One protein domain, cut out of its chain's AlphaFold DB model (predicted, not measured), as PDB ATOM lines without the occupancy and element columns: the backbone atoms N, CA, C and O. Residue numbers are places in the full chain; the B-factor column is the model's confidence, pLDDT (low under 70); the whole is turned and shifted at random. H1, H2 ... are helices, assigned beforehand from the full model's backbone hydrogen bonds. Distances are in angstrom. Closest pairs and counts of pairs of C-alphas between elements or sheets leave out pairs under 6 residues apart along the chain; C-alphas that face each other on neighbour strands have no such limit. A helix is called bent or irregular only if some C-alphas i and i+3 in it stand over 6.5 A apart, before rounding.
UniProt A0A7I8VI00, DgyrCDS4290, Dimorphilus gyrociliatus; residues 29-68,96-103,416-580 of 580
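AT A GLANCE: This is residues 29 to 68, 96 to 103 and 416 to 580 of the 580 residues of the protein "DgyrCDS4290" of Dimorphilus gyrociliatus (UniProt A0A7I8VI00). The longest helix, H9, packs side by side with H8 and H11 in a three-helix bundle, and H8 is the core of a rounded, all-helix body, with H5, H7, H9 and H11 packed round it. Short H6 and, farther out, H4 and H3 cover the side of H5 and H7, while H10, H2 and H1 gather round H11 at the opposite end of the body. You will find 213 printed residues with eleven named helices, H1 to H11 in order along the chain, and no named strand. The whole is compact, with a radius of gyration of the C-alphas of 17.1 A and spans of 46 by 40 by 38 A.

IN THESE COORDINATES: Find C-alpha 516 at (-25.484, -19.358, 26.051); from there H9, residues 516 to 535, runs 29.9 A, with a kink of 26 degrees near residue 524. H9 is neither bent nor irregular, but only just: C-alphas 520 and 523 are 6.5 A apart. Before it comes H8, residues 488 to 502, 20.2 A long. Farther back look for H3 at residues 416 to 421, H4 at 424 to 434, H5 at 443 to 460, which is 26.7 A long, H6 at 465 to 469 and H7 at 472 to 483, 16.5 A long. After H9 come H10, residues 550 to 556, and H11, residues 562 to 578, which runs 24.6 A to C-alpha 578 at (-16.533, -36.793, -10.701). The printed part begins with H1, residues 29 to 45, at C-alpha 29 (-4.559, -32.870, 16.848); it is 23.0 A long with a kink of 25 degrees near residue 39, and H2 follows at residues 55 to 66. H1 and H10 are irregular, only just: C-alphas 40 and 43 are 6.6 A apart, and C-alphas 551 and 554 are 6.9 A apart.

HOW THE PARTS SIT: Start at H8, the hub, which touches H5, H6, H7, H9 and H11. H8 and H9 form a helical hairpin at a shallow tilt of 28 degrees, opposite ways, the C-alphas of Ile 502 and Arg 522 closest at 5.6 A. H11 touches H8 with residues 563 to 568 alone, at a steep tilt of 39 degrees; Ala 499 and Val 564 are closest, their C-alphas 5.0 A apart. H9 touches H11 with residues 526 to 533 alone, closest at C-alphas 530 and 563, 4.1 A. H5 touches H8 at a shallow tilt of 20 degrees, the same way, with C-alphas 456 and 497 closest at 4.9 A. H7 touches H8 with residues 478 to 483 alone, at a steep tilt of 51 degrees, C-alphas 482 and 491 closest at 4.5 A. H6 only just touches H8, with 3 pairs of C-alphas within 8 A; C-alphas 465 and 501 are closest at 6.0 A. H4 only just touches H5, in a helical hairpin, with 3 pairs within 8 A; C-alphas 428 and 451 are closest at 6.7 A. H3 is close to H5 but not clearly touching, C-alphas 416 and 458 being closest at 6.2 A. Now turn to H11: H1 touches it at C-alphas 45 and 573, the closest, 5.9 A, and H10 forms a helical hairpin with it, C-alphas 556 and 565 closest at 5.0 A. H2 touches H10, C-alphas 60 and 556 closest at 6.5 A. Every O i to N i+4 pair is within hydrogen-bond range in H2, H3, H6, H7 and H11; the counts are 11 of 13 in H1, 6 of 7 in H4, 13 of 14 in H5, 10 of 11 in H8, 14 of 16 in H9 and 1 of 3 in H10, where 3 of 4 O i to N i+3 pairs are within range.

THE WHOLE: The two C-alphas farthest apart are those of Arg 49 and Lys 512, 49.6 A. Residues 69 to 95 and 104 to 415 are not printed; the gaps are 30.5 A from C-alpha 68 to 96 and 18.3 A from C-alpha 103 to 416. The links H8 to H9, residues 503 to 515, and H9 to H10, residues 536 to 549, are long. In this model the mean pLDDT of the printed part is 70.2, and 97 residues are under 70, among them residues 29 to 68, 96 to 103, 505 to 520, 540 to 550 and 572 to 580.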
ATOM      1  N   SER A  29      -4.534 -31.642  17.664       41.59
ATOM      2  CA  SER A  29      -4.559 -32.870  16.848       41.59
ATOM      3  C   SER A  29      -5.661 -32.906  15.780       41.59
ATOM      4  O   SER A  29      -5.447 -33.499  14.731       41.59
ATOM      5  N   LEU A  30      -6.807 -32.259  16.027       37.41
ATOM      6  CA  LEU A  30      -7.926 -32.166  15.077       37.41
ATOM      7  C   LEU A  30      -7.634 -31.184  13.925       37.41
ATOM      8  O   LEU A  30      -7.960 -31.470  12.779       37.41
ATOM      9  N   GLN A  31      -6.935 -30.076  14.196       40.84
ATOM     10  CA  GLN A  31      -6.481 -29.148  13.151       40.84
ATOM     11  C   GLN A  31      -5.383 -29.781  12.276       40.84
ATOM     12  O   GLN A  31      -5.378 -29.585  11.065       40.84
ATOM     13  N   LYS A  32      -4.524 -30.646  12.842       42.91
ATOM     14  CA  LYS A  32      -3.550 -31.439  12.063       42.91
ATOM     15  C   LYS A  32      -4.201 -32.397  11.067       42.91
ATOM     16  O   LYS A  32      -3.645 -32.590   9.989       42.91
ATOM     17  N   SER A  33      -5.327 -33.020  11.416       42.97
ATOM     18  CA  SER A  33      -6.044 -33.932  10.514       42.97
ATOM     19  C   SER A  33      -6.659 -33.185   9.334       42.97
ATOM     20  O   SER A  33      -6.468 -33.612   8.199       42.97
ATOM     21  N   ALA A  34      -7.284 -32.029   9.582       43.19
ATOM     22  CA  ALA A  34      -7.802 -31.157   8.530       43.19
ATOM     23  C   ALA A  34      -6.679 -30.636   7.633       43.19
ATOM     24  O   ALA A  34      -6.758 -30.761   6.420       43.19
ATOM     25  N   LEU A  35      -5.585 -30.151   8.216       43.53
ATOM     26  CA  LEU A  35      -4.420 -29.710   7.462       43.53
ATOM     27  C   LEU A  35      -3.809 -30.853   6.637       43.53
ATOM     28  O   LEU A  35      -3.402 -30.646   5.504       43.53
ATOM     29  N   LYS A  36      -3.787 -32.082   7.160       46.91
ATOM     30  CA  LYS A  36      -3.330 -33.268   6.427       46.91
ATOM     31  C   LYS A  36      -4.301 -33.676   5.316       46.91
ATOM     32  O   LYS A  36      -3.836 -34.040   4.245       46.91
ATOM     33  N   TYR A  37      -5.614 -33.600   5.540       47.19
ATOM     34  CA  TYR A  37      -6.633 -33.817   4.508       47.19
ATOM     35  C   TYR A  37      -6.503 -32.770   3.400       47.19
ATOM     36  O   TYR A  37      -6.407 -33.125   2.232       47.19
ATOM     37  N   ILE A  38      -6.408 -31.491   3.777       44.91
ATOM     38  CA  ILE A  38      -6.178 -30.362   2.878       44.91
ATOM     39  C   ILE A  38      -4.882 -30.585   2.110       44.91
ATOM     40  O   ILE A  38      -4.928 -30.600   0.901       44.91
ATOM     41  N   LEU A  39      -3.745 -30.850   2.752       44.34
ATOM     42  CA  LEU A  39      -2.461 -31.037   2.064       44.34
ATOM     43  C   LEU A  39      -2.430 -32.266   1.149       44.34
ATOM     44  O   LEU A  39      -1.865 -32.192   0.062       44.34
ATOM     45  N   ASN A  40      -3.042 -33.378   1.564       47.28
ATOM     46  CA  ASN A  40      -3.100 -34.603   0.764       47.28
ATOM     47  C   ASN A  40      -4.034 -34.467  -0.442       47.28
ATOM     48  O   ASN A  40      -3.783 -35.078  -1.476       47.28
ATOM     49  N   ASN A  41      -5.103 -33.683  -0.307       45.56
ATOM     50  CA  ASN A  41      -6.079 -33.478  -1.368       45.56
ATOM     51  C   ASN A  41      -5.871 -32.161  -2.111       45.56
ATOM     52  O   ASN A  41      -6.451 -31.993  -3.167       45.56
ATOM     53  N   VAL A  42      -5.005 -31.256  -1.654       42.31
ATOM     54  CA  VAL A  42      -4.666 -30.001  -2.336       42.31
ATOM     55  C   VAL A  42      -4.045 -30.307  -3.690       42.31
ATOM     56  O   VAL A  42      -4.397 -29.648  -4.646       42.31
ATOM     57  N   GLU A  43      -3.227 -31.346  -3.860       38.25
ATOM     58  CA  GLU A  43      -2.762 -31.746  -5.202       38.25
ATOM     59  C   GLU A  43      -3.872 -32.378  -6.075       38.25
ATOM     60  O   GLU A  43      -3.785 -32.339  -7.300       38.25
ATOM     61  N   ASN A  44      -4.960 -32.889  -5.492       41.25
ATOM     62  CA  ASN A  44      -6.140 -33.346  -6.245       41.25
ATOM     63  C   ASN A  44      -7.105 -32.188  -6.566       41.25
ATOM     64  O   ASN A  44      -7.642 -32.127  -7.665       41.25
ATOM     65  N   ILE A  45      -7.269 -31.243  -5.638       39.84
ATOM     66  CA  ILE A  45      -8.095 -30.031  -5.738       39.84
ATOM     67  C   ILE A  45      -7.414 -28.990  -6.645       39.84
ATOM     68  O   ILE A  45      -8.076 -28.314  -7.423       39.84
ATOM     69  N   ILE A  46      -6.087 -28.863  -6.561       38.34
ATOM     70  CA  ILE A  46      -5.258 -27.869  -7.262       38.34
ATOM     71  C   ILE A  46      -4.488 -28.496  -8.440       38.34
ATOM     72  O   ILE A  46      -4.338 -27.862  -9.483       38.34
ATOM     73  N   GLY A  47      -3.985 -29.728  -8.317       34.22
ATOM     74  CA  GLY A  47      -3.061 -30.331  -9.293       34.22
ATOM     75  C   GLY A  47      -3.718 -31.071 -10.464       34.22
ATOM     76  O   GLY A  47      -3.099 -31.189 -11.523       34.22
ATOM     77  N   HIS A  48      -4.979 -31.501 -10.362       34.28
ATOM     78  CA  HIS A  48      -5.711 -32.084 -11.495       34.28
ATOM     79  C   HIS A  48      -6.433 -30.982 -12.289       34.28
ATOM     80  O   HIS A  48      -7.648 -30.849 -12.257       34.28
ATOM     81  N   ARG A  49      -5.635 -30.201 -13.036       35.38
ATOM     82  CA  ARG A  49      -6.026 -29.067 -13.903       35.38
ATOM     83  C   ARG A  49      -6.526 -27.827 -13.139       35.38
ATOM     84  O   ARG A  49      -7.720 -27.658 -12.912       35.38
ATOM     85  N   MET A  50      -5.611 -26.882 -12.884       31.81
ATOM     86  CA  MET A  50      -5.892 -25.475 -12.520       31.81
ATOM     87  C   MET A  50      -6.637 -24.701 -13.639       31.81
ATOM     88  O   MET A  50      -6.191 -23.654 -14.101       31.81
ATOM     89  N   THR A  51      -7.766 -25.211 -14.121       34.97
ATOM     90  CA  THR A  51      -8.661 -24.496 -15.045       34.97
ATOM     91  C   THR A  51     -10.089 -24.376 -14.508       34.97
ATOM     92  O   THR A  51     -10.928 -23.814 -15.203       34.97
ATOM     93  N   PHE A  52     -10.379 -24.876 -13.297       36.97
ATOM     94  CA  PHE A  52     -11.762 -25.116 -12.854       36.97
ATOM     95  C   PHE A  52     -12.141 -24.659 -11.439       36.97
ATOM     96  O   PHE A  52     -13.335 -24.574 -11.150       36.97
ATOM     97  N   LEU A  53     -11.186 -24.324 -10.562       32.66
ATOM     98  CA  LEU A  53     -11.516 -23.625  -9.315       32.66
ATOM     99  C   LEU A  53     -11.526 -22.112  -9.575       32.66
ATOM    100  O   LEU A  53     -10.525 -21.592 -10.074       32.66
ATOM    101  N   PRO A  54     -12.592 -21.377  -9.216       35.72
ATOM    102  CA  PRO A  54     -12.552 -19.927  -9.321       35.72
ATOM    103  C   PRO A  54     -11.488 -19.371  -8.385       35.72
ATOM    104  O   PRO A  54     -11.352 -19.829  -7.247       35.72
ATOM    105  N   TRP A  55     -10.796 -18.330  -8.843       36.72
ATOM    106  CA  TRP A  55      -9.721 -17.692  -8.089       36.72
ATOM    107  C   TRP A  55     -10.130 -17.341  -6.657       36.72
ATOM    108  O   TRP A  55      -9.380 -17.630  -5.744       36.72
ATOM    109  N   ASN A  56     -11.349 -16.848  -6.418       36.91
ATOM    110  CA  ASN A  56     -11.811 -16.522  -5.065       36.91
ATOM    111  C   ASN A  56     -12.051 -17.750  -4.174       36.91
ATOM    112  O   ASN A  56     -12.043 -17.606  -2.963       36.91
ATOM    113  N   VAL A  57     -12.316 -18.940  -4.721       39.19
ATOM    114  CA  VAL A  57     -12.404 -20.167  -3.908       39.19
ATOM    115  C   VAL A  57     -11.006 -20.716  -3.663       39.19
ATOM    116  O   VAL A  57     -10.722 -21.091  -2.538       39.19
ATOM    117  N   ALA A  58     -10.115 -20.692  -4.657       42.03
ATOM    118  CA  ALA A  58      -8.711 -21.056  -4.466       42.03
ATOM    119  C   ALA A  58      -8.010 -20.125  -3.458       42.03
ATOM    120  O   ALA A  58      -7.342 -20.595  -2.548       42.03
ATOM    121  N   GLU A  59      -8.235 -18.817  -3.565       40.88
ATOM    122  CA  GLU A  59      -7.769 -17.787  -2.637       40.88
ATOM    123  C   GLU A  59      -8.370 -17.996  -1.248       40.88
ATOM    124  O   GLU A  59      -7.624 -17.979  -0.290       40.88
ATOM    125  N   LEU A  60      -9.661 -18.324  -1.108       40.69
ATOM    126  CA  LEU A  60     -10.247 -18.659   0.199       40.69
ATOM    127  C   LEU A  60      -9.714 -19.969   0.796       40.69
ATOM    128  O   LEU A  60      -9.596 -20.081   2.015       40.69
ATOM    129  N   ILE A  61      -9.400 -20.961  -0.042       43.28
ATOM    130  CA  ILE A  61      -8.725 -22.195   0.379       43.28
ATOM    131  C   ILE A  61      -7.327 -21.852   0.903       43.28
ATOM    132  O   ILE A  61      -6.940 -22.350   1.954       43.28
ATOM    133  N   LEU A  62      -6.600 -20.974   0.208       42.25
ATOM    134  CA  LEU A  62      -5.258 -20.527   0.581       42.25
ATOM    135  C   LEU A  62      -5.264 -19.588   1.803       42.25
ATOM    136  O   LEU A  62      -4.468 -19.797   2.706       42.25
ATOM    137  N   GLU A  63      -6.198 -18.641   1.904       42.62
ATOM    138  CA  GLU A  63      -6.416 -17.755   3.064       42.62
ATOM    139  C   GLU A  63      -6.817 -18.555   4.314       42.62
ATOM    140  O   GLU A  63      -6.391 -18.251   5.427       42.62
ATOM    141  N   GLY A  64      -7.604 -19.624   4.140       38.84
ATOM    142  CA  GLY A  64      -7.914 -20.574   5.209       38.84
ATOM    143  C   GLY A  64      -6.691 -21.366   5.698       38.84
ATOM    144  O   GLY A  64      -6.672 -21.786   6.854       38.84
ATOM    145  N   ILE A  65      -5.671 -21.543   4.848       41.94
ATOM    146  CA  ILE A  65      -4.384 -22.191   5.168       41.94
ATOM    147  C   ILE A  65      -3.380 -21.186   5.773       41.94
ATOM    148  O   ILE A  65      -2.582 -21.559   6.637       41.94
ATOM    149  N   ASP A  66      -3.449 -19.915   5.366       36.91
ATOM    150  CA  ASP A  66      -2.544 -18.810   5.739       36.91
ATOM    151  C   ASP A  66      -2.503 -18.541   7.254       36.91
ATOM    152  O   ASP A  66      -1.538 -17.989   7.776       36.91
ATOM    153  N   HIS A  67      -3.523 -18.973   7.999       41.12
ATOM    154  CA  HIS A  67      -3.561 -18.779   9.446       41.12
ATOM    155  C   HIS A  67      -2.685 -19.745  10.262       41.12
ATOM    156  O   HIS A  67      -2.540 -19.506  11.462       41.12
ATOM    157  N   GLU A  68      -2.067 -20.779   9.669       39.41
ATOM    158  CA  GLU A  68      -1.209 -21.698  10.442       39.41
ATOM    159  C   GLU A  68       0.145 -22.102   9.818       39.41
ATOM    160  O   GLU A  68       0.933 -22.710  10.548       39.41
ATOM    161  N   LEU A  96     -17.692 -22.357 -14.272       24.36
ATOM    162  CA  LEU A  96     -18.939 -23.139 -14.363       24.36
ATOM    163  C   LEU A  96     -18.686 -24.400 -15.207       24.36
ATOM    164  O   LEU A  96     -18.337 -24.305 -16.381       24.36
ATOM    165  N   GLU A  97     -18.944 -25.576 -14.635       28.45
ATOM    166  CA  GLU A  97     -19.263 -26.797 -15.384       28.45
ATOM    167  C   GLU A  97     -20.679 -27.252 -14.995       28.45
ATOM    168  O   GLU A  97     -21.109 -27.032 -13.868       28.45
ATOM    169  N   ALA A  98     -21.408 -27.806 -15.974       27.19
ATOM    170  CA  ALA A  98     -22.875 -27.895 -16.083       27.19
ATOM    171  C   ALA A  98     -23.579 -26.547 -16.345       27.19
ATOM    172  O   ALA A  98     -24.355 -26.019 -15.552       27.19
ATOM    173  N   VAL A  99     -23.353 -25.989 -17.534       31.94
ATOM    174  CA  VAL A  99     -24.087 -24.811 -17.993       31.94
ATOM    175  C   VAL A  99     -25.485 -25.201 -18.494       31.94
ATOM    176  O   VAL A  99     -25.713 -25.423 -19.678       31.94
ATOM    177  N   ASN A 100     -26.454 -25.193 -17.585       30.83
ATOM    178  CA  ASN A 100     -27.801 -24.744 -17.917       30.83
ATOM    179  C   ASN A 100     -27.901 -23.283 -17.443       30.83
ATOM    180  O   ASN A 100     -28.298 -23.027 -16.305       30.83
ATOM    181  N   ILE A 101     -27.442 -22.314 -18.260       34.94
ATOM    182  CA  ILE A 101     -27.583 -20.877 -17.946       34.94
ATOM    183  C   ILE A 101     -29.077 -20.553 -18.040       34.94
ATOM    184  O   ILE A 101     -29.585 -20.088 -19.053       34.94
ATOM    185  N   HIS A 102     -29.798 -20.793 -16.951       29.86
ATOM    186  CA  HIS A 102     -31.113 -20.204 -16.745       29.86
ATOM    187  C   HIS A 102     -31.096 -19.073 -15.714       29.86
ATOM    188  O   HIS A 102     -32.156 -18.537 -15.408       29.86
ATOM    189  N   LEU A 103     -29.932 -18.630 -15.215       30.03
ATOM    190  CA  LEU A 103     -29.893 -17.558 -14.209       30.03
ATOM    191  C   LEU A 103     -28.585 -16.757 -14.105       30.03
ATOM    192  O   LEU A 103     -28.301 -16.195 -13.053       30.03
ATOM    193  N   CYS A 416     -38.864 -20.860   0.148       93.75
ATOM    194  CA  CYS A 416     -38.494 -21.386   1.469       93.75
ATOM    195  C   CYS A 416     -39.353 -20.783   2.595       93.75
ATOM    196  O   CYS A 416     -39.942 -21.515   3.391       93.75
ATOM    197  N   ARG A 417     -39.531 -19.451   2.617       93.50
ATOM    198  CA  ARG A 417     -40.428 -18.773   3.576       93.50
ATOM    199  C   ARG A 417     -41.866 -19.276   3.474       93.50
ATOM    200  O   ARG A 417     -42.525 -19.497   4.489       93.50
ATOM    201  N   THR A 418     -42.368 -19.449   2.253       92.88
ATOM    202  CA  THR A 418     -43.733 -19.941   2.026       92.88
ATOM    203  C   THR A 418     -43.884 -21.385   2.496       92.88
ATOM    204  O   THR A 418     -44.871 -21.690   3.158       92.88
ATOM    205  N   PHE A 419     -42.907 -22.249   2.214       96.06
ATOM    206  CA  PHE A 419     -42.885 -23.638   2.664       96.06
ATOM    207  C   PHE A 419     -42.966 -23.737   4.194       96.06
ATOM    208  O   PHE A 419     -43.847 -24.418   4.720       96.06
ATOM    209  N   ILE A 420     -42.132 -22.972   4.905       96.50
ATOM    210  CA  ILE A 420     -42.139 -22.908   6.375       96.50
ATOM    211  C   ILE A 420     -43.487 -22.390   6.888       96.50
ATOM    212  O   ILE A 420     -44.138 -23.047   7.696       96.50
ATOM    213  N   LYS A 421     -43.967 -21.250   6.367       95.75
ATOM    214  CA  LYS A 421     -45.241 -20.630   6.782       95.75
ATOM    215  C   LYS A 421     -46.452 -21.553   6.592       95.75
ATOM    216  O   LYS A 421     -47.462 -21.387   7.272       95.75
ATOM    217  N   LYS A 422     -46.381 -22.488   5.645       95.12
ATOM    218  CA  LYS A 422     -47.449 -23.446   5.330       95.12
ATOM    219  C   LYS A 422     -47.330 -24.770   6.099       95.12
ATOM    220  O   LYS A 422     -48.081 -25.689   5.791       95.12
ATOM    221  N   GLY A 423     -46.434 -24.866   7.085       96.19
ATOM    222  CA  GLY A 423     -46.258 -26.066   7.913       96.19
ATOM    223  C   GLY A 423     -45.443 -27.170   7.235       96.19
ATOM    224  O   GLY A 423     -45.565 -28.337   7.595       96.19
ATOM    225  N   GLY A 424     -44.629 -26.832   6.228       97.25
ATOM    226  CA  GLY A 424     -43.815 -27.810   5.504       97.25
ATOM    227  C   GLY A 424     -42.794 -28.531   6.392       97.25
ATOM    228  O   GLY A 424     -42.595 -29.733   6.229       97.25
ATOM    229  N   LEU A 425     -42.206 -27.827   7.371       97.44
ATOM    230  CA  LEU A 425     -41.261 -28.418   8.327       97.44
ATOM    231  C   LEU A 425     -41.916 -29.492   9.204       97.44
ATOM    232  O   LEU A 425     -41.313 -30.541   9.405       97.44
ATOM    233  N   ASP A 426     -43.162 -29.288   9.646       96.31
ATOM    234  CA  ASP A 426     -43.889 -30.279  10.452       96.31
ATOM    235  C   ASP A 426     -44.139 -31.569   9.664       96.31
ATOM    236  O   ASP A 426     -43.973 -32.672  10.181       96.31
ATOM    237  N   VAL A 427     -44.504 -31.439   8.384       96.62
ATOM    238  CA  VAL A 427     -44.701 -32.589   7.490       96.62
ATOM    239  C   VAL A 427     -43.382 -33.326   7.247       96.62
ATOM    240  O   VAL A 427     -43.358 -34.555   7.241       96.62
ATOM    241  N   PHE A 428     -42.280 -32.591   7.073       96.12
ATOM    242  CA  PHE A 428     -40.950 -33.175   6.882       96.12
ATOM    243  C   PHE A 428     -40.458 -33.891   8.136       96.12
ATOM    244  O   PHE A 428     -39.947 -35.001   8.027       96.12
ATOM    245  N   LYS A 429     -40.675 -33.309   9.316       94.25
ATOM    246  CA  LYS A 429     -40.389 -33.955  10.597       94.25
ATOM    247  C   LYS A 429     -41.115 -35.294  10.725       94.25
ATOM    248  O   LYS A 429     -40.470 -36.317  10.924       94.25
ATOM    249  N   GLN A 430     -42.429 -35.312  10.497       93.38
ATOM    250  CA  GLN A 430     -43.208 -36.554  10.534       93.38
ATOM    251  C   GLN A 430     -42.743 -37.588   9.500       93.38
ATOM    252  O   GLN A 430     -42.828 -38.790   9.743       93.38
ATOM    253  N   ALA A 431     -42.278 -37.142   8.329       92.88
ATOM    254  CA  ALA A 431     -41.695 -38.040   7.340       92.88
ATOM    255  C   ALA A 431     -40.390 -38.652   7.871       92.88
ATOM    256  O   ALA A 431     -40.244 -39.868   7.846       92.88
ATOM    257  N   LEU A 432     -39.481 -37.833   8.409       91.81
ATOM    258  CA  LEU A 432     -38.189 -38.262   8.959       91.81
ATOM    259  C   LEU A 432     -38.314 -39.185  10.181       91.81
ATOM    260  O   LEU A 432     -37.446 -40.028  10.391       91.81
ATOM    261  N   GLU A 433     -39.386 -39.066  10.966       89.75
ATOM    262  CA  GLU A 433     -39.706 -40.006  12.052       89.75
ATOM    263  C   GLU A 433     -40.090 -41.402  11.540       89.75
ATOM    264  O   GLU A 433     -39.893 -42.393  12.240       89.75
ATOM    265  N   LYS A 434     -40.659 -41.486  10.331       89.06
ATOM    266  CA  LYS A 434     -41.181 -42.730   9.739       89.06
ATOM    267  C   LYS A 434     -40.251 -43.349   8.700       89.06
ATOM    268  O   LYS A 434     -40.417 -44.519   8.366       89.06
ATOM    269  N   VAL A 435     -39.332 -42.565   8.142       84.12
ATOM    270  CA  VAL A 435     -38.302 -43.044   7.221       84.12
ATOM    271  C   VAL A 435     -37.250 -43.808   8.021       84.12
ATOM    272  O   VAL A 435     -36.605 -43.235   8.898       84.12
ATOM    273  N   ASP A 436     -37.037 -45.073   7.667       73.25
ATOM    274  CA  ASP A 436     -35.960 -45.903   8.209       73.25
ATOM    275  C   ASP A 436     -35.103 -46.461   7.065       73.25
ATOM    276  O   ASP A 436     -35.287 -47.588   6.618       73.25
ATOM    277  N   SER A 437     -34.192 -45.636   6.537       67.94
ATOM    278  CA  SER A 437     -33.294 -46.039   5.447       67.94
ATOM    279  C   SER A 437     -32.190 -46.950   5.983       67.94
ATOM    280  O   SER A 437     -31.139 -46.460   6.397       67.94
ATOM    281  N   LEU A 438     -32.406 -48.264   6.046       61.16
ATOM    282  CA  LEU A 438     -31.480 -49.201   6.704       61.16
ATOM    283  C   LEU A 438     -30.229 -49.528   5.865       61.16
ATOM    284  O   LEU A 438     -29.180 -49.832   6.440       61.16
ATOM    285  N   SER A 439     -30.306 -49.421   4.535       61.56
ATOM    286  CA  SER A 439     -29.202 -49.695   3.597       61.56
ATOM    287  C   SER A 439     -29.193 -48.733   2.399       61.56
ATOM    288  O   SER A 439     -30.163 -48.022   2.161       61.56
ATOM    289  N   VAL A 440     -28.086 -48.699   1.644       59.81
ATOM    290  CA  VAL A 440     -27.897 -47.810   0.473       59.81
ATOM    291  C   VAL A 440     -28.872 -48.134  -0.670       59.81
ATOM    292  O   VAL A 440     -29.332 -47.223  -1.354       59.81
ATOM    293  N   ASP A 441     -29.243 -49.406  -0.831       59.59
ATOM    294  CA  ASP A 441     -30.170 -49.879  -1.875       59.59
ATOM    295  C   ASP A 441     -31.651 -49.665  -1.524       59.59
ATOM    296  O   ASP A 441     -32.552 -50.077  -2.262       59.59
ATOM    297  N   ASP A 442     -31.926 -49.051  -0.375       70.00
ATOM    298  CA  ASP A 442     -33.277 -48.882   0.118       70.00
ATOM    299  C   ASP A 442     -34.021 -47.781  -0.679       70.00
ATOM    300  O   ASP A 442     -33.531 -46.649  -0.776       70.00
ATOM    301  N   PRO A 443     -35.231 -48.038  -1.227       68.31
ATOM    302  CA  PRO A 443     -36.072 -46.991  -1.820       68.31
ATOM    303  C   PRO A 443     -36.320 -45.786  -0.891       68.31
ATOM    304  O   PRO A 443     -36.603 -44.683  -1.381       68.31
ATOM    305  N   PHE A 444     -36.191 -45.963   0.430       81.94
ATOM    306  CA  PHE A 444     -36.249 -44.890   1.418       81.94
ATOM    307  C   PHE A 444     -35.088 -43.886   1.288       81.94
ATOM    308  O   PHE A 444     -35.334 -42.689   1.452       81.94
ATOM    309  N   VAL A 445     -33.885 -44.297   0.853       83.56
ATOM    310  CA  VAL A 445     -32.712 -43.405   0.709       83.56
ATOM    311  C   VAL A 445     -33.000 -42.259  -0.248       83.56
ATOM    312  O   VAL A 445     -32.713 -41.103   0.058       83.56
ATOM    313  N   SER A 446     -33.627 -42.538  -1.394       83.06
ATOM    314  CA  SER A 446     -33.967 -41.499  -2.378       83.06
ATOM    315  C   SER A 446     -34.971 -40.481  -1.828       83.06
ATOM    316  O   SER A 446     -34.935 -39.307  -2.200       83.06
ATOM    317  N   THR A 447     -35.878 -40.930  -0.959       87.81
ATOM    318  CA  THR A 447     -36.870 -40.075  -0.295       87.81
ATOM    319  C   THR A 447     -36.191 -39.213   0.762       87.81
ATOM    320  O   THR A 447     -36.366 -37.997   0.763       87.81
ATOM    321  N   GLU A 448     -35.358 -39.820   1.607       90.81
ATOM    322  CA  GLU A 448     -34.618 -39.130   2.664       90.81
ATOM    323  C   GLU A 448     -33.643 -38.096   2.101       90.81
ATOM    324  O   GLU A 448     -33.623 -36.957   2.559       90.81
ATOM    325  N   THR A 449     -32.925 -38.447   1.033       89.31
ATOM    326  CA  THR A 449     -32.018 -37.540   0.314       89.31
ATOM    327  C   THR A 449     -32.750 -36.279  -0.146       89.31
ATOM    328  O   THR A 449     -32.253 -35.175   0.042       89.31
ATOM    329  N   LYS A 450     -33.971 -36.409  -0.685       90.19
ATOM    330  CA  LYS A 450     -34.773 -35.255  -1.127       90.19
ATOM    331  C   LYS A 450     -35.305 -34.421   0.042       90.19
ATOM    332  O   LYS A 450     -35.377 -33.199  -0.073       90.19
ATOM    333  N   LEU A 451     -35.674 -35.060   1.159       94.81
ATOM    334  CA  LEU A 451     -36.073 -34.351   2.382       94.81
ATOM    335  C   LEU A 451     -34.911 -33.489   2.893       94.81
ATOM    336  O   LEU A 451     -35.067 -32.286   3.092       94.81
ATOM    337  N   PHE A 452     -33.733 -34.095   3.044       94.94
ATOM    338  CA  PHE A 452     -32.531 -33.415   3.513       94.94
ATOM    339  C   PHE A 452     -32.004 -32.370   2.524       94.94
ATOM    340  O   PHE A 452     -31.574 -31.305   2.957       94.94
ATOM    341  N   GLY A 453     -32.103 -32.616   1.216       93.00
ATOM    342  CA  GLY A 453     -31.737 -31.649   0.183       93.00
ATOM    343  C   GLY A 453     -32.506 -30.333   0.306       93.00
ATOM    344  O   GLY A 453     -31.907 -29.259   0.323       93.00
ATOM    345  N   LEU A 454     -33.827 -30.392   0.502       95.25
ATOM    346  CA  LEU A 454     -34.630 -29.187   0.735       95.25
ATOM    347  C   LEU A 454     -34.282 -28.507   2.065       95.25
ATOM    348  O   LEU A 454     -34.200 -27.279   2.123       95.25
ATOM    349  N   LEU A 455     -34.074 -29.276   3.142       97.12
ATOM    350  CA  LEU A 455     -33.660 -28.708   4.431       97.12
ATOM    351  C   LEU A 455     -32.297 -28.006   4.326       97.12
ATOM    352  O   LEU A 455     -32.116 -26.958   4.946       97.12
ATOM    353  N   ASN A 456     -31.375 -28.523   3.509       95.50
ATOM    354  CA  ASN A 456     -30.103 -27.871   3.212       95.50
ATOM    355  C   ASN A 456     -30.310 -26.530   2.494       95.50
ATOM    356  O   ASN A 456     -29.763 -25.526   2.943       95.50
ATOM    357  N   ASN A 457     -31.198 -26.459   1.495       93.00
ATOM    358  CA  ASN A 457     -31.549 -25.189   0.840       93.00
ATOM    359  C   ASN A 457     -32.115 -24.155   1.835       93.00
ATOM    360  O   ASN A 457     -31.846 -22.958   1.727       93.00
ATOM    361  N   ILE A 458     -32.892 -24.595   2.836       95.38
ATOM    362  CA  ILE A 458     -33.360 -23.721   3.926       95.38
ATOM    363  C   ILE A 458     -32.187 -23.270   4.805       95.38
ATOM    364  O   ILE A 458     -32.117 -22.096   5.171       95.38
ATOM    365  N   ALA A 459     -31.273 -24.181   5.148       94.44
ATOM    366  CA  ALA A 459     -30.116 -23.891   5.986       94.44
ATOM    367  C   ALA A 459     -29.149 -22.899   5.324       94.44
ATOM    368  O   ALA A 459     -28.574 -22.056   6.005       94.44
ATOM    369  N   GLU A 460     -29.004 -22.927   4.003       91.25
ATOM    370  CA  GLU A 460     -28.162 -21.979   3.267       91.25
ATOM    371  C   GLU A 460     -28.632 -20.521   3.420       91.25
ATOM    372  O   GLU A 460     -27.812 -19.602   3.386       91.25
ATOM    373  N   ILE A 461     -29.922 -20.298   3.702       89.75
ATOM    374  CA  ILE A 461     -30.518 -18.971   3.898       89.75
ATOM    375  C   ILE A 461     -30.349 -18.513   5.363       89.75
ATOM    376  O   ILE A 461     -31.041 -19.030   6.246       89.75
ATOM    377  N   PRO A 462     -29.518 -17.486   5.655       87.81
ATOM    378  CA  PRO A 462     -29.160 -17.112   7.028       87.81
ATOM    379  C   PRO A 462     -30.344 -16.858   7.967       87.81
ATOM    380  O   PRO A 462     -30.363 -17.346   9.094       87.81
ATOM    381  N   GLU A 463     -31.358 -16.139   7.490       87.50
ATOM    382  CA  GLU A 463     -32.540 -15.767   8.276       87.50
ATOM    383  C   GLU A 463     -33.511 -16.929   8.556       87.50
ATOM    384  O   GLU A 463     -34.350 -16.811   9.446       87.50
ATOM    385  N   LEU A 464     -33.409 -18.057   7.839       91.75
ATOM    386  CA  LEU A 464     -34.305 -19.207   8.023       91.75
ATOM    387  C   LEU A 464     -33.699 -20.321   8.880       91.75
ATOM    388  O   LEU A 464     -34.448 -21.138   9.416       91.75
ATOM    389  N   ARG A 465     -32.373 -20.321   9.082       90.50
ATOM    390  CA  ARG A 465     -31.640 -21.302   9.910       90.50
ATOM    391  C   ARG A 465     -32.239 -21.484  11.299       90.50
ATOM    392  O   ARG A 465     -32.234 -22.591  11.832       90.50
ATOM    393  N   ILE A 466     -32.785 -20.408  11.871       86.81
ATOM    394  CA  ILE A 466     -33.399 -20.437  13.200       86.81
ATOM    395  C   ILE A 466     -34.547 -21.446  13.271       86.81
ATOM    396  O   ILE A 466     -34.683 -22.123  14.278       86.81
ATOM    397  N   HIS A 467     -35.329 -21.613  12.201       90.44
ATOM    398  CA  HIS A 467     -36.450 -22.552  12.189       90.44
ATOM    399  C   HIS A 467     -36.008 -24.015  12.278       90.44
ATOM    400  O   HIS A 467     -36.751 -24.827  12.816       90.44
ATOM    401  N   LEU A 468     -34.811 -24.341  11.780       92.25
ATOM    402  CA  LEU A 468     -34.225 -25.676  11.916       92.25
ATOM    403  C   LEU A 468     -33.619 -25.863  13.307       92.25
ATOM    404  O   LEU A 468     -33.798 -26.904  13.922       92.25
ATOM    405  N   LEU A 469     -32.937 -24.834  13.815       88.25
ATOM    406  CA  LEU A 469     -32.236 -24.890  15.095       88.25
ATOM    407  C   LEU A 469     -33.177 -25.036  16.304       88.25
ATOM    408  O   LEU A 469     -32.821 -25.702  17.274       88.25
ATOM    409  N   ILE A 470     -34.344 -24.381  16.280       85.25
ATOM    410  CA  ILE A 470     -35.282 -24.389  17.417       85.25
ATOM    411  C   ILE A 470     -36.116 -25.671  17.520       85.25
ATOM    412  O   ILE A 470     -36.726 -25.899  18.563       85.25
ATOM    413  N   ASP A 471     -36.183 -26.470  16.455       89.25
ATOM    414  CA  ASP A 471     -36.932 -27.724  16.436       89.25
ATOM    415  C   ASP A 471     -36.001 -28.872  16.860       89.25
ATOM    416  O   ASP A 471     -35.093 -29.278  16.132       89.25
ATOM    417  N   GLU A 472     -36.195 -29.356  18.090       89.38
ATOM    418  CA  GLU A 472     -35.339 -30.377  18.705       89.38
ATOM    419  C   GLU A 472     -35.380 -31.706  17.942       89.38
ATOM    420  O   GLU A 472     -34.344 -32.357  17.784       89.38
ATOM    421  N   ASP A 473     -36.540 -32.085  17.412       91.44
ATOM    422  CA  ASP A 473     -36.716 -33.324  16.658       91.44
ATOM    423  C   ASP A 473     -35.970 -33.257  15.319       91.44
ATOM    424  O   ASP A 473     -35.265 -34.200  14.952       91.44
ATOM    425  N   LEU A 474     -36.050 -32.120  14.614       92.88
ATOM    426  CA  LEU A 474     -35.281 -31.893  13.388       92.88
ATOM    427  C   LEU A 474     -33.774 -31.880  13.664       92.88
ATOM    428  O   LEU A 474     -33.021 -32.537  12.943       92.88
ATOM    429  N   MET A 475     -33.320 -31.194  14.717       92.12
ATOM    430  CA  MET A 475     -31.906 -31.207  15.108       92.12
ATOM    431  C   MET A 475     -31.420 -32.616  15.460       92.12
ATOM    432  O   MET A 475     -30.330 -33.016  15.044       92.12
ATOM    433  N   ASN A 476     -32.232 -33.397  16.174       91.94
ATOM    434  CA  ASN A 476     -31.934 -34.792  16.478       91.94
ATOM    435  C   ASN A 476     -31.870 -35.643  15.208       91.94
ATOM    436  O   ASN A 476     -30.942 -36.442  15.068       91.94
ATOM    437  N   ALA A 477     -32.789 -35.446  14.259       93.00
ATOM    438  CA  ALA A 477     -32.744 -36.119  12.967       93.00
ATOM    439  C   ALA A 477     -31.443 -35.788  12.216       93.00
ATOM    440  O   ALA A 477     -30.726 -36.706  11.822       93.00
ATOM    441  N   ILE A 478     -31.072 -34.508  12.103       94.12
ATOM    442  CA  ILE A 478     -29.823 -34.067  11.457       94.12
ATOM    443  C   ILE A 478     -28.605 -34.749  12.095       94.12
ATOM    444  O   ILE A 478     -27.794 -35.355  11.396       94.12
ATOM    445  N   ILE A 479     -28.500 -34.726  13.426       93.94
ATOM    446  CA  ILE A 479     -27.376 -35.329  14.159       93.94
ATOM    447  C   ILE A 479     -27.332 -36.853  13.979       93.94
ATOM    448  O   ILE A 479     -26.253 -37.421  13.811       93.94
ATOM    449  N   GLN A 480     -28.482 -37.530  14.020       91.81
ATOM    450  CA  GLN A 480     -28.553 -38.978  13.818       91.81
ATOM    451  C   GLN A 480     -28.088 -39.374  12.415       91.81
ATOM    452  O   GLN A 480     -27.317 -40.322  12.276       91.81
ATOM    453  N   ARG A 481     -28.518 -38.638  11.382       91.38
ATOM    454  CA  ARG A 481     -28.166 -38.939   9.987       91.38
ATOM    455  C   ARG A 481     -26.717 -38.588   9.675       91.38
ATOM    456  O   ARG A 481     -26.060 -39.347   8.977       91.38
ATOM    457  N   LEU A 482     -26.181 -37.533  10.285       92.69
ATOM    458  CA  LEU A 482     -24.753 -37.226  10.229       92.69
ATOM    459  C   LEU A 482     -23.888 -38.363  10.800       92.69
ATOM    460  O   LEU A 482     -22.809 -38.636  10.283       92.69
ATOM    461  N   LYS A 483     -24.346 -39.040  11.861       88.06
ATOM    462  CA  LYS A 483     -23.630 -40.176  12.472       88.06
ATOM    463  C   LYS A 483     -23.760 -41.481  11.681       88.06
ATOM    464  O   LYS A 483     -23.020 -42.425  11.949       88.06
ATOM    465  N   LYS A 484     -24.692 -41.560  10.730       79.44
ATOM    466  CA  LYS A 484     -24.946 -42.749   9.914       79.44
ATOM    467  C   LYS A 484     -23.981 -42.782   8.722       79.44
ATOM    468  O   LYS A 484     -24.353 -42.508   7.588       79.44
ATOM    469  N   SER A 485     -22.717 -43.103   9.000       64.06
ATOM    470  CA  SER A 485     -21.602 -43.006   8.041       64.06
ATOM    471  C   SER A 485     -21.675 -43.966   6.845       64.06
ATOM    472  O   SER A 485     -20.922 -43.802   5.890       64.06
ATOM    473  N   ASN A 486     -22.580 -44.950   6.853       71.12
ATOM    474  CA  ASN A 486     -22.731 -45.908   5.755       71.12
ATOM    475  C   ASN A 486     -23.594 -45.400   4.585       71.12
ATOM    476  O   ASN A 486     -23.615 -46.052   3.546       71.12
ATOM    477  N   ILE A 487     -24.299 -44.268   4.729       84.00
ATOM    478  CA  ILE A 487     -25.096 -43.660   3.648       84.00
ATOM    479  C   ILE A 487     -24.639 -42.211   3.447       84.00
ATOM    480  O   ILE A 487     -25.278 -41.259   3.904       84.00
ATOM    481  N   VAL A 488     -23.502 -42.055   2.759       86.38
ATOM    482  CA  VAL A 488     -22.836 -40.756   2.568       86.38
ATOM    483  C   VAL A 488     -23.752 -39.736   1.898       86.38
ATOM    484  O   VAL A 488     -23.734 -38.579   2.294       86.38
ATOM    485  N   SER A 489     -24.636 -40.141   0.981       83.94
ATOM    486  CA  SER A 489     -25.571 -39.217   0.323       83.94
ATOM    487  C   SER A 489     -26.518 -38.486   1.278       83.94
ATOM    488  O   SER A 489     -26.848 -37.329   1.041       83.94
ATOM    489  N   ILE A 490     -26.915 -39.114   2.387       89.56
ATOM    490  CA  ILE A 490     -27.766 -38.491   3.412       89.56
ATOM    491  C   ILE A 490     -26.901 -37.720   4.415       89.56
ATOM    492  O   ILE A 490     -27.214 -36.575   4.756       89.56
ATOM    493  N   ALA A 491     -25.799 -38.328   4.869       92.38
ATOM    494  CA  ALA A 491     -24.863 -37.698   5.801       92.38
ATOM    495  C   ALA A 491     -24.285 -36.393   5.227       92.38
ATOM    496  O   ALA A 491     -24.121 -35.422   5.961       92.38
ATOM    497  N   TYR A 492     -24.080 -36.345   3.910       92.50
ATOM    498  CA  TYR A 492     -23.643 -35.184   3.150       92.50
ATOM    499  C   TYR A 492     -24.545 -33.961   3.360       92.50
ATOM    500  O   TYR A 492     -24.067 -32.890   3.738       92.50
ATOM    501  N   PHE A 493     -25.857 -34.117   3.173       93.88
ATOM    502  CA  PHE A 493     -26.802 -33.019   3.383       93.88
ATOM    503  C   PHE A 493     -26.969 -32.678   4.861       93.88
ATOM    504  O   PHE A 493     -27.063 -31.503   5.210       93.88
ATOM    505  N   ALA A 494     -26.979 -33.679   5.747       95.56
ATOM    506  CA  ALA A 494     -27.023 -33.440   7.188       95.56
ATOM    507  C   ALA A 494     -25.819 -32.599   7.656       95.56
ATOM    508  O   ALA A 494     -25.977 -31.671   8.453       95.56
ATOM    509  N   ALA A 495     -24.635 -32.884   7.113       95.12
ATOM    510  CA  ALA A 495     -23.414 -32.129   7.346       95.12
ATOM    511  C   ALA A 495     -23.524 -30.684   6.830       95.12
ATOM    512  O   ALA A 495     -23.200 -29.762   7.575       95.12
ATOM    513  N   GLY A 496     -24.069 -30.470   5.628       94.19
ATOM    514  CA  GLY A 496     -24.291 -29.130   5.067       94.19
ATOM    515  C   GLY A 496     -25.279 -28.273   5.853       94.19
ATOM    516  O   GLY A 496     -25.023 -27.089   6.110       94.19
ATOM    517  N   ILE A 497     -26.366 -28.882   6.335       95.81
ATOM    518  CA  ILE A 497     -27.320 -28.220   7.231       95.81
ATOM    519  C   ILE A 497     -26.616 -27.804   8.524       95.81
ATOM    520  O   ILE A 497     -26.711 -26.646   8.938       95.81
ATOM    521  N   LEU A 498     -25.887 -28.733   9.155       95.56
ATOM    522  CA  LEU A 498     -25.199 -28.468  10.414       95.56
ATOM    523  C   LEU A 498     -24.117 -27.393  10.248       95.56
ATOM    524  O   LEU A 498     -24.025 -26.493  11.081       95.56
ATOM    525  N   ALA A 499     -23.354 -27.438   9.154       94.12
ATOM    526  CA  ALA A 499     -22.328 -26.458   8.818       94.12
ATOM    527  C   ALA A 499     -22.910 -25.038   8.721       94.12
ATOM    528  O   ALA A 499     -22.412 -24.105   9.356       94.12
ATOM    529  N   ASN A 500     -24.025 -24.885   8.003       93.31
ATOM    530  CA  ASN A 500     -24.734 -23.615   7.879       93.31
ATOM    531  C   ASN A 500     -25.312 -23.109   9.211       93.31
ATOM    532  O   ASN A 500     -25.280 -21.905   9.480       93.31
ATOM    533  N   ILE A 501     -25.819 -24.010  10.061       91.69
ATOM    534  CA  ILE A 501     -26.306 -23.675  11.407       91.69
ATOM    535  C   ILE A 501     -25.158 -23.186  12.304       91.69
ATOM    536  O   ILE A 501     -25.322 -22.177  12.994       91.69
ATOM    537  N   ILE A 502     -23.996 -23.854  12.277       90.44
ATOM    538  CA  ILE A 502     -22.815 -23.505  13.087       90.44
ATOM    539  C   ILE A 502     -22.354 -22.066  12.809       90.44
ATOM    540  O   ILE A 502     -22.119 -21.315  13.756       90.44
ATOM    541  N   ILE A 503     -22.287 -21.656  11.537       85.56
ATOM    542  CA  ILE A 503     -21.838 -20.308  11.142       85.56
ATOM    543  C   ILE A 503     -22.913 -19.214  11.282       85.56
ATOM    544  O   ILE A 503     -22.708 -18.078  10.855       85.56
ATOM    545  N   GLY A 504     -24.100 -19.537  11.808       79.88
ATOM    546  CA  GLY A 504     -25.172 -18.566  12.031       79.88
ATOM    547  C   GLY A 504     -24.800 -17.561  13.125       79.88
ATOM    548  O   GLY A 504     -24.880 -17.878  14.313       79.88
ATOM    549  N   HIS A 505     -24.404 -16.346  12.729       62.25
ATOM    550  CA  HIS A 505     -23.859 -15.339  13.652       62.25
ATOM    551  C   HIS A 505     -24.892 -14.426  14.334       62.25
ATOM    552  O   HIS A 505     -24.560 -13.833  15.351       62.25
ATOM    553  N   ASP A 506     -26.158 -14.405  13.907       55.56
ATOM    554  CA  ASP A 506     -27.172 -13.479  14.446       55.56
ATOM    555  C   ASP A 506     -28.541 -14.130  14.698       55.56
ATOM    556  O   ASP A 506     -29.566 -13.768  14.127       55.56
ATOM    557  N   PHE A 507     -28.598 -15.064  15.648       59.44
ATOM    558  CA  PHE A 507     -29.880 -15.437  16.274       59.44
ATOM    559  C   PHE A 507     -30.325 -14.415  17.346       59.44
ATOM    560  O   PHE A 507     -31.297 -14.630  18.070       59.44
ATOM    561  N   SER A 508     -29.600 -13.294  17.436       46.44
ATOM    562  CA  SER A 508     -29.633 -12.256  18.469       46.44
ATOM    563  C   SER A 508     -30.959 -11.495  18.574       46.44
ATOM    564  O   SER A 508     -31.290 -10.997  19.646       46.44
ATOM    565  N   GLY A 509     -31.761 -11.461  17.504       47.47
ATOM    566  CA  GLY A 509     -33.074 -10.802  17.479       47.47
ATOM    567  C   GLY A 509     -34.220 -11.580  18.140       47.47
ATOM    568  O   GLY A 509     -35.337 -11.070  18.208       47.47
ATOM    569  N   ASN A 510     -33.985 -12.808  18.615       52.75
ATOM    570  CA  ASN A 510     -34.983 -13.604  19.328       52.75
ATOM    571  C   ASN A 510     -34.489 -13.867  20.756       52.75
ATOM    572  O   ASN A 510     -33.741 -14.811  21.007       52.75
ATOM    573  N   GLU A 511     -34.901 -13.018  21.704       47.53
ATOM    574  CA  GLU A 511     -34.453 -13.053  23.108       47.53
ATOM    575  C   GLU A 511     -34.628 -14.431  23.773       47.53
ATOM    576  O   GLU A 511     -33.850 -14.781  24.656       47.53
ATOM    577  N   LYS A 512     -35.564 -15.273  23.303       50.97
ATOM    578  CA  LYS A 512     -35.740 -16.653  23.800       50.97
ATOM    579  C   LYS A 512     -34.601 -17.615  23.426       50.97
ATOM    580  O   LYS A 512     -34.454 -18.639  24.087       50.97
ATOM    581  N   PHE A 513     -33.808 -17.308  22.399       51.38
ATOM    582  CA  PHE A 513     -32.766 -18.187  21.844       51.38
ATOM    583  C   PHE A 513     -31.372 -17.552  21.757       51.38
ATOM    584  O   PHE A 513     -30.430 -18.212  21.322       51.38
ATOM    585  N   THR A 514     -31.183 -16.349  22.310       51.34
ATOM    586  CA  THR A 514     -29.853 -15.819  22.698       51.34
ATOM    587  C   THR A 514     -29.178 -16.641  23.810       51.34
ATOM    588  O   THR A 514     -28.295 -16.173  24.527       51.34
ATOM    589  N   THR A 515     -29.587 -17.893  24.005       52.22
ATOM    590  CA  THR A 515     -29.117 -18.725  25.089       52.22
ATOM    591  C   THR A 515     -27.675 -19.137  24.825       52.22
ATOM    592  O   THR A 515     -27.356 -19.833  23.862       52.22
ATOM    593  N   LEU A 516     -26.812 -18.787  25.779       52.41
ATOM    594  CA  LEU A 516     -25.484 -19.358  26.051       52.41
ATOM    595  C   LEU A 516     -25.348 -20.866  25.734       52.41
ATOM    596  O   LEU A 516     -24.243 -21.347  25.506       52.41
ATOM    597  N   VAL A 517     -26.455 -21.617  25.732       57.00
ATOM    598  CA  VAL A 517     -26.553 -23.034  25.370       57.00
ATOM    599  C   VAL A 517     -26.158 -23.308  23.913       57.00
ATOM    600  O   VAL A 517     -25.367 -24.219  23.691       57.00
ATOM    601  N   PHE A 518     -26.639 -22.546  22.920       67.94
ATOM    602  CA  PHE A 518     -26.252 -22.805  21.523       67.94
ATOM    603  C   PHE A 518     -24.790 -22.441  21.273       67.94
ATOM    604  O   PHE A 518     -24.064 -23.223  20.669       67.94
ATOM    605  N   VAL A 519     -24.334 -21.304  21.811       65.56
ATOM    606  CA  VAL A 519     -22.924 -20.882  21.725       65.56
ATOM    607  C   VAL A 519     -21.992 -21.972  22.267       65.56
ATOM    608  O   VAL A 519     -20.985 -22.270  21.639       65.56
ATOM    609  N   LYS A 520     -22.365 -22.639  23.370       67.50
ATOM    610  CA  LYS A 520     -21.616 -23.789  23.908       67.50
ATOM    611  C   LYS A 520     -21.659 -25.022  22.998       67.50
ATOM    612  O   LYS A 520     -20.640 -25.686  22.842       67.50
ATOM    613  N   LYS A 521     -22.807 -25.317  22.379       80.06
ATOM    614  CA  LYS A 521     -22.968 -26.474  21.481       80.06
ATOM    615  C   LYS A 521     -22.308 -26.296  20.111       80.06
ATOM    616  O   LYS A 521     -22.022 -27.299  19.468       80.06
ATOM    617  N   ARG A 522     -22.023 -25.066  19.652       85.25
ATOM    618  CA  ARG A 522     -21.370 -24.824  18.344       85.25
ATOM    619  C   ARG A 522     -20.054 -25.583  18.203       85.25
ATOM    620  O   ARG A 522     -19.857 -26.260  17.200       85.25
ATOM    621  N   SER A 523     -19.186 -25.525  19.213       84.19
ATOM    622  CA  SER A 523     -17.906 -26.245  19.194       84.19
ATOM    623  C   SER A 523     -18.089 -27.766  19.198       84.19
ATOM    624  O   SER A 523     -17.358 -28.472  18.509       84.19
ATOM    625  N   GLU A 524     -19.083 -28.277  19.931       88.81
ATOM    626  CA  GLU A 524     -19.416 -29.709  19.947       88.81
ATOM    627  C   GLU A 524     -19.931 -30.179  18.580       88.81
ATOM    628  O   GLU A 524     -19.491 -31.210  18.073       88.81
ATOM    629  N   TYR A 525     -20.812 -29.400  17.949       91.31
ATOM    630  CA  TYR A 525     -21.325 -29.683  16.610       91.31
ATOM    631  C   TYR A 525     -20.246 -29.588  15.537       91.31
ATOM    632  O   TYR A 525     -20.193 -30.454  14.671       91.31
ATOM    633  N   ALA A 526     -19.356 -28.597  15.610       87.69
ATOM    634  CA  ALA A 526     -18.226 -28.482  14.693       87.69
ATOM    635  C   ALA A 526     -17.273 -29.679  14.809       87.69
ATOM    636  O   ALA A 526     -16.794 -30.184  13.796       87.69
ATOM    637  N   LYS A 527     -17.032 -30.168  16.032       86.69
ATOM    638  CA  LYS A 527     -16.235 -31.378  16.257       86.69
ATOM    639  C   LYS A 527     -16.923 -32.625  15.697       86.69
ATOM    640  O   LYS A 527     -16.284 -33.384  14.980       86.69
ATOM    641  N   LEU A 528     -18.216 -32.805  15.971       91.50
ATOM    642  CA  LEU A 528     -18.995 -33.924  15.433       91.50
ATOM    643  C   LEU A 528     -19.023 -33.921  13.896       91.50
ATOM    644  O   LEU A 528     -18.932 -34.976  13.274       91.50
ATOM    645  N   LEU A 529     -19.168 -32.739  13.294       91.00
ATOM    646  CA  LEU A 529     -19.151 -32.555  11.848       91.00
ATOM    647  C   LEU A 529     -17.838 -33.059  11.249       91.00
ATOM    648  O   LEU A 529     -17.862 -33.857  10.319       91.00
ATOM    649  N   ALA A 530     -16.709 -32.646  11.823       84.38
ATOM    650  CA  ALA A 530     -15.406 -33.100  11.368       84.38
ATOM    651  C   ALA A 530     -15.218 -34.614  11.513       84.38
ATOM    652  O   ALA A 530     -14.865 -35.270  10.541       84.38
ATOM    653  N   GLU A 531     -15.520 -35.172  12.692       87.38
ATOM    654  CA  GLU A 531     -15.408 -36.615  12.952       87.38
ATOM    655  C   GLU A 531     -16.242 -37.442  11.960       87.38
ATOM    656  O   GLU A 531     -15.829 -38.526  11.554       87.38
ATOM    657  N   SER A 532     -17.408 -36.930  11.543       90.00
ATOM    658  CA  SER A 532     -18.231 -37.582  10.522       90.00
ATOM    659  C   SER A 532     -17.583 -37.524   9.140       90.00
ATOM    660  O   SER A 532     -17.401 -38.577   8.531       90.00
ATOM    661  N   VAL A 533     -17.183 -36.336   8.671       85.50
ATOM    662  CA  VAL A 533     -16.585 -36.163   7.332       85.50
ATOM    663  C   VAL A 533     -15.298 -36.976   7.184       85.50
ATOM    664  O   VAL A 533     -15.101 -37.629   6.164       85.50
ATOM    665  N   GLU A 534     -14.453 -37.017   8.218       82.81
ATOM    666  CA  GLU A 534     -13.222 -37.823   8.229       82.81
ATOM    667  C   GLU A 534     -13.478 -39.340   8.164       82.81
ATOM    668  O   GLU A 534     -12.584 -40.100   7.793       82.81
ATOM    669  N   SER A 535     -14.679 -39.793   8.535       84.88
ATOM    670  CA  SER A 535     -15.051 -41.213   8.544       84.88
ATOM    671  C   SER A 535     -15.633 -41.713   7.221       84.88
ATOM    672  O   SER A 535     -15.811 -42.924   7.059       84.88
ATOM    673  N   TRP A 536     -15.979 -40.813   6.294       86.19
ATOM    674  CA  TRP A 536     -16.656 -41.193   5.058       86.19
ATOM    675  C   TRP A 536     -15.708 -41.948   4.116       86.19
ATOM    676  O   TRP A 536     -14.577 -41.509   3.897       86.19
ATOM    677  N   PRO A 537     -16.152 -43.080   3.538       82.62
ATOM    678  CA  PRO A 537     -15.377 -43.772   2.520       82.62
ATOM    679  C   PRO A 537     -15.311 -42.943   1.233       82.62
ATOM    680  O   PRO A 537     -16.195 -42.125   0.960       82.62
ATOM    681  N   GLU A 538     -14.291 -43.199   0.414       74.75
ATOM    682  CA  GLU A 538     -14.188 -42.612  -0.923       74.75
ATOM    683  C   GLU A 538     -15.433 -42.953  -1.757       74.75
ATOM    684  O   GLU A 538     -15.957 -44.067  -1.695       74.75
ATOM    685  N   GLN A 539     -15.949 -41.959  -2.481       75.94
ATOM    686  CA  GLN A 539     -17.184 -42.073  -3.247       75.94
ATOM    687  C   GLN A 539     -16.863 -42.112  -4.743       75.94
ATOM    688  O   GLN A 539     -16.343 -41.148  -5.293       75.94
ATOM    689  N   GLU A 540     -17.211 -43.215  -5.409       67.56
ATOM    690  CA  GLU A 540     -17.023 -43.379  -6.861       67.56
ATOM    691  C   GLU A 540     -18.172 -42.778  -7.687       67.56
ATOM    692  O   GLU A 540     -18.059 -42.612  -8.899       67.56
ATOM    693  N   THR A 541     -19.298 -42.470  -7.041       66.12
ATOM    694  CA  THR A 541     -20.517 -41.983  -7.693       66.12
ATOM    695  C   THR A 541     -20.887 -40.587  -7.228       66.12
ATOM    696  O   THR A 541     -20.658 -40.215  -6.073       66.12
ATOM    697  N   GLU A 542     -21.535 -39.834  -8.114       65.56
ATOM    698  CA  GLU A 542     -22.039 -38.499  -7.801       65.56
ATOM    699  C   GLU A 542     -23.023 -38.560  -6.635       65.56
ATOM    700  O   GLU A 542     -23.974 -39.341  -6.634       65.56
ATOM    701  N   VAL A 543     -22.763 -37.736  -5.619       65.75
ATOM    702  CA  VAL A 543     -23.612 -37.646  -4.426       65.75
ATOM    703  C   VAL A 543     -24.676 -36.577  -4.646       65.75
ATOM    704  O   VAL A 543     -25.837 -36.772  -4.287       65.75
ATOM    705  N   VAL A 544     -24.288 -35.456  -5.257       65.25
ATOM    706  CA  VAL A 544     -25.185 -34.365  -5.621       65.25
ATOM    707  C   VAL A 544     -24.534 -33.473  -6.683       65.25
ATOM    708  O   VAL A 544     -23.318 -33.270  -6.661       65.25
ATOM    709  N   ALA A 545     -25.366 -32.885  -7.544       58.41
ATOM    710  CA  ALA A 545     -24.988 -31.801  -8.441       58.41
ATOM    711  C   ALA A 545     -25.273 -30.441  -7.784       58.41
ATOM    712  O   ALA A 545     -26.384 -30.205  -7.303       58.41
ATOM    713  N   TYR A 546     -24.310 -29.518  -7.817       54.91
ATOM    714  CA  TYR A 546     -24.529 -28.121  -7.430       54.91
ATOM    715  C   TYR A 546     -24.690 -27.232  -8.657       54.91
ATOM    716  O   TYR A 546     -23.928 -27.341  -9.612       54.91
ATOM    717  N   ARG A 547     -25.641 -26.290  -8.603       52.53
ATOM    718  CA  ARG A 547     -25.778 -25.246  -9.635       52.53
ATOM    719  C   ARG A 547     -24.676 -24.192  -9.544       52.53
ATOM    720  O   ARG A 547     -24.329 -23.569 -10.543       52.53
ATOM    721  N   SER A 548     -24.151 -23.963  -8.342       56.59
ATOM    722  CA  SER A 548     -23.056 -23.035  -8.083       56.59
ATOM    723  C   SER A 548     -22.324 -23.405  -6.788       56.59
ATOM    724  O   SER A 548     -22.913 -23.996  -5.885       56.59
ATOM    725  N   PHE A 549     -21.053 -23.006  -6.654       64.88
ATOM    726  CA  PHE A 549     -20.321 -23.115  -5.381       64.88
ATOM    727  C   PHE A 549     -20.566 -21.933  -4.429       64.88
ATOM    728  O   PHE A 549     -19.965 -21.850  -3.356       64.88
ATOM    729  N   LYS A 550     -21.453 -21.001  -4.795       65.25
ATOM    730  CA  LYS A 550     -21.773 -19.822  -3.983       65.25
ATOM    731  C   LYS A 550     -22.180 -20.175  -2.542       65.25
ATOM    732  O   LYS A 550     -21.725 -19.458  -1.647       65.25
ATOM    733  N   PRO A 551     -22.948 -21.255  -2.280       71.06
ATOM    734  CA  PRO A 551     -23.304 -21.639  -0.914       71.06
ATOM    735  C   PRO A 551     -22.108 -21.986  -0.014       71.06
ATOM    736  O   PRO A 551     -22.198 -21.824   1.201       71.06
ATOM    737  N   PHE A 552     -20.970 -22.401  -0.580       73.31
ATOM    738  CA  PHE A 552     -19.783 -22.786   0.192       73.31
ATOM    739  C   PHE A 552     -18.914 -21.599   0.618       73.31
ATOM    740  O   PHE A 552     -18.165 -21.704   1.587       73.31
ATOM    741  N   ILE A 553     -19.024 -20.445  -0.051       69.31
ATOM    742  CA  ILE A 553     -18.172 -19.272   0.217       69.31
ATOM    743  C   ILE A 553     -18.240 -18.818   1.689       69.31
ATOM    744  O   ILE A 553     -17.184 -18.617   2.292       69.31
ATOM    745  N   PRO A 554     -19.427 -18.656   2.314       71.88
ATOM    746  CA  PRO A 554     -19.505 -18.262   3.722       71.88
ATOM    747  C   PRO A 554     -18.923 -19.306   4.683       71.88
ATOM    748  O   PRO A 554     -18.491 -18.947   5.775       71.88
ATOM    749  N   LEU A 555     -18.927 -20.582   4.287       78.38
ATOM    750  CA  LEU A 555     -18.447 -21.701   5.097       78.38
ATOM    751  C   LEU A 555     -16.919 -21.783   5.062       78.38
ATOM    752  O   LEU A 555     -16.298 -21.928   6.108       78.38
ATOM    753  N   LEU A 556     -16.317 -21.586   3.887       65.75
ATOM    754  CA  LEU A 556     -14.861 -21.517   3.725       65.75
ATOM    755  C   LEU A 556     -14.251 -20.317   4.462       65.75
ATOM    756  O   LEU A 556     -13.210 -20.451   5.100       65.75
ATOM    757  N   ARG A 557     -14.933 -19.163   4.439       64.88
ATOM    758  CA  ARG A 557     -14.515 -17.937   5.149       64.88
ATOM    759  C   ARG A 557     -14.534 -18.057   6.671       64.88
ATOM    760  O   ARG A 557     -13.986 -17.195   7.353       64.88
ATOM    761  N   ASN A 558     -15.210 -19.063   7.220       66.69
ATOM    762  CA  ASN A 558     -15.300 -19.233   8.660       66.69
ATOM    763  C   ASN A 558     -14.086 -20.018   9.180       66.69
ATOM    764  O   ASN A 558     -14.099 -21.245   9.196       66.69
ATOM    765  N   SER A 559     -13.060 -19.303   9.643       60.44
ATOM    766  CA  SER A 559     -11.863 -19.901  10.256       60.44
ATOM    767  C   SER A 559     -12.065 -20.358  11.708       60.44
ATOM    768  O   SER A 559     -11.184 -20.987  12.287       60.44
ATOM    769  N   GLU A 560     -13.219 -20.064  12.316       70.81
ATOM    770  CA  GLU A 560     -13.507 -20.410  13.713       70.81
ATOM    771  C   GLU A 560     -13.815 -21.908  13.881       70.81
ATOM    772  O   GLU A 560     -13.442 -22.518  14.886       70.81
ATOM    773  N   PHE A 561     -14.485 -22.523  12.900       78.31
ATOM    774  CA  PHE A 561     -14.983 -23.895  13.003       78.31
ATOM    775  C   PHE A 561     -14.433 -24.798  11.894       78.31
ATOM    776  O   PHE A 561     -15.051 -24.966  10.847       78.31
ATOM    777  N   TYR A 562     -13.315 -25.476  12.160       73.31
ATOM    778  CA  TYR A 562     -12.631 -26.315  11.161       73.31
ATOM    779  C   TYR A 562     -13.519 -27.397  10.516       73.31
ATOM    780  O   TYR A 562     -13.402 -27.647   9.320       73.31
ATOM    781  N   GLY A 563     -14.439 -28.020  11.265       75.94
ATOM    782  CA  GLY A 563     -15.349 -29.028  10.709       75.94
ATOM    783  C   GLY A 563     -16.255 -28.474   9.606       75.94
ATOM    784  O   GLY A 563     -16.606 -29.195   8.677       75.94
ATOM    785  N   VAL A 564     -16.583 -27.177   9.669       82.75
ATOM    786  CA  VAL A 564     -17.346 -26.474   8.627       82.75
ATOM    787  C   VAL A 564     -16.527 -26.359   7.346       82.75
ATOM    788  O   VAL A 564     -17.026 -26.685   6.269       82.75
ATOM    789  N   GLN A 565     -15.271 -25.924   7.462       74.81
ATOM    790  CA  GLN A 565     -14.366 -25.806   6.319       74.81
ATOM    791  C   GLN A 565     -14.075 -27.179   5.711       74.81
ATOM    792  O   GLN A 565     -14.151 -27.331   4.497       74.81
ATOM    793  N   LEU A 566     -13.825 -28.194   6.544       73.75
ATOM    794  CA  LEU A 566     -13.561 -29.559   6.095       73.75
ATOM    795  C   LEU A 566     -14.714 -30.116   5.251       73.75
ATOM    796  O   LEU A 566     -14.470 -30.644   4.171       73.75
ATOM    797  N   TRP A 567     -15.963 -29.948   5.700       85.75
ATOM    798  CA  TRP A 567     -17.132 -30.348   4.914       85.75
ATOM    799  C   TRP A 567     -17.220 -29.598   3.579       85.75
ATOM    800  O   TRP A 567     -17.430 -30.220   2.541       85.75
ATOM    801  N   ALA A 568     -17.036 -28.272   3.590       75.56
ATOM    802  CA  ALA A 568     -17.118 -27.465   2.375       75.56
ATOM    803  C   ALA A 568     -16.051 -27.869   1.343       75.56
ATOM    804  O   ALA A 568     -16.336 -27.936   0.150       75.56
ATOM    805  N   LEU A 569     -14.837 -28.181   1.799       67.00
ATOM    806  CA  LEU A 569     -13.752 -28.658   0.943       67.00
ATOM    807  C   LEU A 569     -14.014 -30.059   0.407       67.00
ATOM    808  O   LEU A 569     -13.854 -30.274  -0.790       67.00
ATOM    809  N   TRP A 570     -14.458 -30.981   1.266       80.50
ATOM    810  CA  TRP A 570     -14.851 -32.329   0.856       80.50
ATOM    811  C   TRP A 570     -15.925 -32.269  -0.237       80.50
ATOM    812  O   TRP A 570     -15.818 -32.944  -1.254       80.50
ATOM    813  N   ALA A 571     -16.930 -31.407  -0.063       74.75
ATOM    814  CA  ALA A 571     -18.004 -31.206  -1.028       74.75
ATOM    815  C   ALA A 571     -17.499 -30.698  -2.383       74.75
ATOM    816  O   ALA A 571     -17.862 -31.247  -3.423       74.75
ATOM    817  N   ILE A 572     -16.651 -29.665  -2.377       66.00
ATOM    818  CA  ILE A 572     -16.058 -29.110  -3.598       66.00
ATOM    819  C   ILE A 572     -15.194 -30.164  -4.294       66.00
ATOM    820  O   ILE A 572     -15.348 -30.383  -5.490       66.00
ATOM    821  N   GLU A 573     -14.330 -30.852  -3.547       65.88
ATOM    822  CA  GLU A 573     -13.470 -31.913  -4.070       65.88
ATOM    823  C   GLU A 573     -14.287 -33.040  -4.708       65.88
ATOM    824  O   GLU A 573     -13.980 -33.460  -5.823       65.88
ATOM    825  N   HIS A 574     -15.344 -33.501  -4.034       68.00
ATOM    826  CA  HIS A 574     -16.232 -34.551  -4.533       68.00
ATOM    827  C   HIS A 574     -16.883 -34.164  -5.864       68.00
ATOM    828  O   HIS A 574     -16.863 -34.937  -6.822       68.00
ATOM    829  N   VAL A 575     -17.403 -32.935  -5.949       63.12
ATOM    830  CA  VAL A 575     -17.978 -32.393  -7.190       63.12
ATOM    831  C   VAL A 575     -16.911 -32.281  -8.285       63.12
ATOM    832  O   VAL A 575     -17.187 -32.600  -9.438       63.12
ATOM    833  N   CYS A 576     -15.686 -31.865  -7.958       58.53
ATOM    834  CA  CYS A 576     -14.607 -31.727  -8.938       58.53
ATOM    835  C   CYS A 576     -14.077 -33.079  -9.453       58.53
ATOM    836  O   CYS A 576     -13.822 -33.205 -10.649       58.53
ATOM    837  N   LYS A 577     -13.938 -34.097  -8.594       57.53
ATOM    838  CA  LYS A 577     -13.404 -35.423  -8.966       57.53
ATOM    839  C   LYS A 577     -14.282 -36.186  -9.953       57.53
ATOM    840  O   LYS A 577     -13.769 -36.954 -10.753       57.53
ATOM    841  N   LEU A 578     -15.597 -36.016  -9.883       51.41
ATOM    842  CA  LEU A 578     -16.533 -36.793 -10.701       51.41
ATOM    843  C   LEU A 578     -16.889 -36.128 -12.034       51.41
ATOM    844  O   LEU A 578     -17.483 -36.768 -12.897       51.41
ATOM    845  N   ASN A 579     -16.495 -34.865 -12.212       41.81
ATOM    846  CA  ASN A 579     -16.654 -34.113 -13.458       41.81
ATOM    847  C   ASN A 579     -15.383 -34.118 -14.345       41.81
ATOM    848  O   ASN A 579     -15.385 -33.524 -15.428       41.81
ATOM    849  N   SER A 580     -14.308 -34.789 -13.905       30.41
ATOM    850  CA  SER A 580     -13.001 -34.841 -14.586       30.41
ATOM    851  C   SER A 580     -12.954 -35.740 -15.821       30.41
ATOM    852  O   SER A 580     -13.450 -36.886 -15.727       30.41
TER     853      SER A 580